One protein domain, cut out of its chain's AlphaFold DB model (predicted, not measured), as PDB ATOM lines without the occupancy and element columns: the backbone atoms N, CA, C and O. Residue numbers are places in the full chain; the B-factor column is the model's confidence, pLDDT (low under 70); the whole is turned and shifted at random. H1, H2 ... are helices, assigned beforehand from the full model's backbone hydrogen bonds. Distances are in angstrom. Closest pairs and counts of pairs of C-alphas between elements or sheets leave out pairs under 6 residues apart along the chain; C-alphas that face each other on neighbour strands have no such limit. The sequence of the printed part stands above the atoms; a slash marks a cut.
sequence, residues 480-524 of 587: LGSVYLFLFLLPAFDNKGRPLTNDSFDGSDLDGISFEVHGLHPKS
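AT A GLANCE: This is residues 480 to 524 of the 587 residues of an uncharacterized protein of Rhizoclosmatium globosum (UniProt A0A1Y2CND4). Three short helices stand separately along a looping chain: H1 makes one end of the longest axis, and the long loop of residues 490 to 506 swings out to the other end and folds back to H2. H3 follows, and the tail, residues 519 to 524, turns back toward the end of H1. The printed part has 45 residues, all helix in class with 20 in named elements, under half, and no named strand. It is compact, radius of gyration of the C-alphas 10.5 A, spanning 27 by 22 by 18 A.

IN THESE COORDINATES: Find C-alpha 480 at (107.637, 136.390, 182.597); from there H1, residues 480 to 489, runs 13.9 A. H2, residues 507 to 512, covers 9.0 A. H3, residues 515 to 518, covers 5.4 A and ends at (112.704, 126.410, 164.971).

HOW THE PARTS SIT: H1 is apart from H2 and from H3, and H2 is apart from H3. In H1 and H2 every O i to N i+4 pair is within hydrogen-bond range; H3 is too short for one, and its one O i to N i+3 pair is not within range.

THE WHOLE: Look for the farthest C-alphas at Leu 480 and Lys 496, 30.1 A apart. The printed part has no cut. The link from H1 to H2 is long, that from H2 to H3 tight. Residues 503 to 509, of which 507 to 509 belong to H2, stand free. Mean pLDDT of the printed part is 74.5; residues 488 to 491, 515 and 518 to 523 are under 70.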
ATOM      1  N   LEU A 480     106.246 136.762 182.884       75.44
ATOM      2  CA  LEU A 480     107.637 136.390 182.597       75.44
ATOM      3  C   LEU A 480     107.763 135.617 181.281       75.44
ATOM      4  O   LEU A 480     108.710 135.852 180.538       75.44
ATOM      5  N   GLY A 481     106.795 134.751 180.965       75.31
ATOM      6  CA  GLY A 481     106.743 134.047 179.683       75.31
ATOM      7  C   GLY A 481     106.560 135.012 178.514       75.31
ATOM      8  O   GLY A 481     107.292 134.926 177.531       75.31
ATOM      9  N   SER A 482     105.665 135.995 178.656       70.25
ATOM     10  CA  SER A 482     105.468 137.036 177.645       70.25
ATOM     11  C   SER A 482     106.702 137.915 177.476       70.25
ATOM     12  O   SER A 482     107.075 138.172 176.341       70.25
ATOM     13  N   VAL A 483     107.370 138.333 178.558       76.44
ATOM     14  CA  VAL A 483     108.613 139.129 178.489       76.44
ATOM     15  C   VAL A 483     109.753 138.327 177.860       76.44
ATOM     16  O   VAL A 483     110.530 138.882 177.088       76.44
ATOM     17  N   TYR A 484     109.839 137.027 178.148       71.75
ATOM     18  CA  TYR A 484     110.821 136.140 177.534       71.75
ATOM     19  C   TYR A 484     110.552 135.992 176.033       71.75
ATOM     20  O   TYR A 484     111.418 136.314 175.230       71.75
ATOM     21  N   LEU A 485     109.330 135.640 175.622       71.44
ATOM     22  CA  LEU A 485     108.942 135.645 174.206       71.44
ATOM     23  C   LEU A 485     109.282 136.991 173.553       71.44
ATOM     24  O   LEU A 485     109.913 137.016 172.505       71.44
ATOM     25  N   PHE A 486     108.989 138.103 174.225       71.94
ATOM     26  CA  PHE A 486     109.317 139.440 173.745       71.94
ATOM     27  C   PHE A 486     110.823 139.626 173.501       71.94
ATOM     28  O   PHE A 486     111.231 140.006 172.411       71.94
ATOM     29  N   LEU A 487     111.676 139.309 174.476       72.12
ATOM     30  CA  LEU A 487     113.130 139.483 174.361       72.12
ATOM     31  C   LEU A 487     113.765 138.582 173.290       72.12
ATOM     32  O   LEU A 487     114.761 138.968 172.676       72.12
ATOM     33  N   PHE A 488     113.184 137.407 173.052       69.31
ATOM     34  CA  PHE A 488     113.701 136.439 172.088       69.31
ATOM     35  C   PHE A 488     113.123 136.615 170.671       69.31
ATOM     36  O   PHE A 488     113.811 136.275 169.707       69.31
ATOM     37  N   LEU A 489     111.929 137.207 170.522       67.75
ATOM     38  CA  LEU A 489     111.283 137.461 169.225       67.75
ATOM     39  C   LEU A 489     111.464 138.883 168.679       67.75
ATOM     40  O   LEU A 489     111.367 139.051 167.465       67.75
ATOM     41  N   LEU A 490     111.709 139.914 169.503       60.19
ATOM     42  CA  LEU A 490     111.508 141.298 169.034       60.19
ATOM     43  C   LEU A 490     112.531 141.970 168.115       60.19
ATOM     44  O   LEU A 490     112.292 143.117 167.738       60.19
ATOM     45  N   PRO A 491     113.593 141.326 167.623       60.50
ATOM     46  CA  PRO A 491     114.194 141.761 166.380       60.50
ATOM     47  C   PRO A 491     113.929 140.708 165.314       60.50
ATOM     48  O   PRO A 491     114.831 140.280 164.593       60.50
ATOM     49  N   ALA A 492     112.682 140.268 165.200       71.00
ATOM     50  CA  ALA A 492     112.214 139.757 163.936       71.00
ATOM     51  C   ALA A 492     112.254 140.944 162.969       71.00
ATOM     52  O   ALA A 492     111.475 141.894 163.050       71.00
ATOM     53  N   PHE A 493     113.251 140.937 162.097       75.62
ATOM     54  CA  PHE A 493     113.265 141.814 160.947       75.62
ATOM     55  C   PHE A 493     112.586 141.059 159.815       75.62
ATOM     56  O   PHE A 493     112.934 139.911 159.549       75.62
ATOM     57  N   ASP A 494     111.640 141.705 159.138       77.94
ATOM     58  CA  ASP A 494     111.154 141.204 157.853       77.94
ATOM     59  C   ASP A 494     112.355 141.022 156.898       77.94
ATOM     60  O   ASP A 494     113.413 141.636 157.079       77.94
ATOM     61  N   ASN A 495     112.191 140.252 155.825       77.50
ATOM     62  CA  ASN A 495     113.179 140.036 154.761       77.50
ATOM     63  C   ASN A 495     113.718 141.349 154.152       77.50
ATOM     64  O   ASN A 495     114.730 141.362 153.455       77.50
ATOM     65  N   LYS A 496     113.049 142.474 154.429       81.50
ATOM     66  CA  LYS A 496     113.427 143.839 154.039       81.50
ATOM     67  C   LYS A 496     114.221 144.602 155.106       81.50
ATOM     68  O   LYS A 496     114.424 145.805 154.955       81.50
ATOM     69  N   GLY A 497     114.616 143.954 156.201       76.19
ATOM     70  CA  GLY A 497     115.329 144.589 157.311       76.19
ATOM     71  C   GLY A 497     114.476 145.577 158.113       76.19
ATOM     72  O   GLY A 497     115.027 146.419 158.819       76.19
ATOM     73  N   ARG A 498     113.142 145.522 157.998       79.69
ATOM     74  CA  ARG A 498     112.238 146.378 158.780       79.69
ATOM     75  C   ARG A 498     111.910 145.691 160.104       79.69
ATOM     76  O   ARG A 498     111.580 144.508 160.055       79.69
ATOM     77  N   PRO A 499     111.988 146.388 161.250       78.56
ATOM     78  CA  PRO A 499     111.598 145.800 162.523       78.56
ATOM     79  C   PRO A 499     110.105 145.473 162.468       78.56
ATOM     80  O   PRO A 499     109.289 146.359 162.190       78.56
ATOM     81  N   LEU A 500     109.753 144.205 162.680       81.69
ATOM     82  CA  LEU A 500     108.362 143.808 162.851       81.69
ATOM     83  C   LEU A 500     107.873 144.422 164.162       81.69
ATOM     84  O   LEU A 500     108.437 144.202 165.232       81.69
ATOM     85  N   THR A 501     106.852 145.265 164.056       82.00
ATOM     86  CA  THR A 501     106.139 145.776 165.227       82.00
ATOM     87  C   THR A 501     105.238 144.668 165.756       82.00
ATOM     88  O   THR A 501     104.808 143.816 164.984       82.00
ATOM     89  N   ASN A 502     104.935 144.674 167.055       77.19
ATOM     90  CA  ASN A 502     104.037 143.686 167.668       77.19
ATOM     91  C   ASN A 502     102.725 143.510 166.903       77.19
ATOM     92  O   ASN A 502     102.211 142.405 166.816       77.19
ATOM     93  N   ASP A 503     102.228 144.600 166.324       83.62
ATOM     94  CA  ASP A 503     100.978 144.640 165.571       83.62
ATOM     95  C   ASP A 503     101.044 143.832 164.262       83.62
ATOM     96  O   ASP A 503     100.027 143.618 163.615       83.62
ATOM     97  N   SER A 504     102.243 143.409 163.848       83.75
ATOM     98  CA  SER A 504     102.462 142.572 162.663       83.75
ATOM     99  C   SER A 504     102.369 141.072 162.958       83.75
ATOM    100  O   SER A 504     102.402 140.290 162.013       83.75
ATOM    101  N   PHE A 505     102.299 140.669 164.232       84.06
ATOM    102  CA  PHE A 505     102.139 139.272 164.629       84.06
ATOM    103  C   PHE A 505     100.680 139.001 164.977       84.06
ATOM    104  O   PHE A 505     100.151 139.575 165.933       84.06
ATOM    105  N   ASP A 506     100.042 138.096 164.239       88.31
ATOM    106  CA  ASP A 506      98.741 137.587 164.650       88.31
ATOM    107  C   ASP A 506      98.914 136.739 165.917       88.31
ATOM    108  O   ASP A 506      99.905 136.026 166.088       88.31
ATOM    109  N   GLY A 507      97.936 136.782 166.827       84.62
ATOM    110  CA  GLY A 507      97.990 135.987 168.063       84.62
ATOM    111  C   GLY A 507      98.185 134.487 167.800       84.62
ATOM    112  O   GLY A 507      98.860 133.808 168.565       84.62
ATOM    113  N   SER A 508      97.683 133.989 166.664       84.94
ATOM    114  CA  SER A 508      97.886 132.607 166.218       84.94
ATOM    115  C   SER A 508      99.325 132.284 165.818       84.94
ATOM    116  O   SER A 508      99.731 131.129 165.933       84.94
ATOM    117  N   ASP A 509     100.089 133.273 165.351       80.88
ATOM    118  CA  ASP A 509     101.495 133.074 164.998       80.88
ATOM    119  C   ASP A 509     102.330 132.898 166.268       80.88
ATOM    120  O   ASP A 509     103.209 132.044 166.313       80.88
ATOM    121  N   LEU A 510     102.001 133.634 167.334       81.62
ATOM    122  CA  LEU A 510     102.664 133.504 168.635       81.62
ATOM    123  C   LEU A 510     102.385 132.151 169.304       81.62
ATOM    124  O   LEU A 510     103.292 131.581 169.907       81.62
ATOM    125  N   ASP A 511     101.174 131.610 169.150       82.81
ATOM    126  CA  ASP A 511     100.798 130.299 169.702       82.81
ATOM    127  C   ASP A 511     101.498 129.126 168.986       82.81
ATOM    128  O   ASP A 511     101.674 128.051 169.563       82.81
ATOM    129  N   GLY A 512     101.901 129.320 167.725       79.56
ATOM    130  CA  GLY A 512     102.581 128.307 166.913       79.56
ATOM    131  C   GLY A 512     104.104 128.280 167.062       79.56
ATOM    132  O   GLY A 512     104.742 127.319 166.624       79.56
ATOM    133  N   ILE A 513     104.707 129.309 167.661       73.88
ATOM    134  CA  ILE A 513     106.165 129.424 167.756       73.88
ATOM    135  C   ILE A 513     106.670 128.589 168.935       73.88
ATOM    136  O   ILE A 513     106.644 129.013 170.090       73.88
ATOM    137  N   SER A 514     107.185 127.394 168.638       72.94
ATOM    138  CA  SER A 514     107.997 126.627 169.583       72.94
ATOM    139  C   SER A 514     109.488 126.821 169.278       72.94
ATOM    140  O   SER A 514     109.999 126.475 168.211       72.94
ATOM    141  N   PHE A 515     110.217 127.388 170.242       67.75
ATOM    142  CA  PHE A 515     111.669 127.583 170.130       67.75
ATOM    143  C   PHE A 515     112.436 126.262 170.010       67.75
ATOM    144  O   PHE A 515     113.534 126.232 169.461       67.75
ATOM    145  N   GLU A 516     111.845 125.171 170.496       70.69
ATOM    146  CA  GLU A 516     112.427 123.832 170.450       70.69
ATOM    147  C   GLU A 516     112.556 123.302 169.014       70.69
ATOM    148  O   GLU A 516     113.502 122.583 168.709       70.69
ATOM    149  N   VAL A 517     111.650 123.695 168.107       72.12
ATOM    150  CA  VAL A 517     111.611 123.165 166.733       72.12
ATOM    151  C   VAL A 517     112.277 124.106 165.728       72.12
ATOM    152  O   VAL A 517     112.828 123.645 164.729       72.12
ATOM    153  N   HIS A 518     112.232 125.421 165.954       62.28
ATOM    154  CA  HIS A 518     112.704 126.410 164.971       62.28
ATOM    155  C   HIS A 518     114.057 127.046 165.305       62.28
ATOM    156  O   HIS A 518     114.609 127.769 164.476       62.28
ATOM    157  N   GLY A 519     114.629 126.718 166.468       65.12
ATOM    158  CA  GLY A 519     115.909 127.258 166.908       65.12
ATOM    159  C   GLY A 519     115.851 128.759 167.205       65.12
ATOM    160  O   GLY A 519     114.857 129.447 166.969       65.12
ATOM    161  N   LEU A 520     116.938 129.283 167.767       65.31
ATOM    162  CA  LEU A 520     117.082 130.717 167.995       65.31
ATOM    163  C   LEU A 520     117.426 131.409 166.677       65.31
ATOM    164  O   LEU A 520     118.375 131.031 165.993       65.31
ATOM    165  N   HIS A 521     116.673 132.452 166.332       67.12
ATOM    166  CA  HIS A 521     116.960 133.230 165.134       67.12
ATOM    167  C   HIS A 521     118.353 133.891 165.257       67.12
ATOM    168  O   HIS A 521     118.619 134.552 166.269       67.12
ATOM    169  N   PRO A 522     119.233 133.794 164.239       62.09
ATOM    170  CA  PRO A 522     120.624 134.270 164.309       62.09
ATOM    171  C   PRO A 522     120.769 135.793 164.468       62.09
ATOM    172  O   PRO A 522     121.864 136.289 164.698       62.09
ATOM    173  N   LYS A 523     119.670 136.553 164.363       65.88
ATOM    174  CA  LYS A 523     119.618 138.003 164.632       65.88
ATOM    175  C   LYS A 523     118.857 138.370 165.909       65.88
ATOM    176  O   LYS A 523     118.415 139.506 166.040       65.88
ATOM    177  N   SER A 524     118.648 137.421 166.821       73.19
ATOM    178  CA  SER A 524     117.923 137.690 168.066       73.19
ATOM    179  C   SER A 524     118.635 138.748 168.929       73.19
ATOM    180  O   SER A 524     119.868 138.847 168.954       73.19
TER     181      SER A 524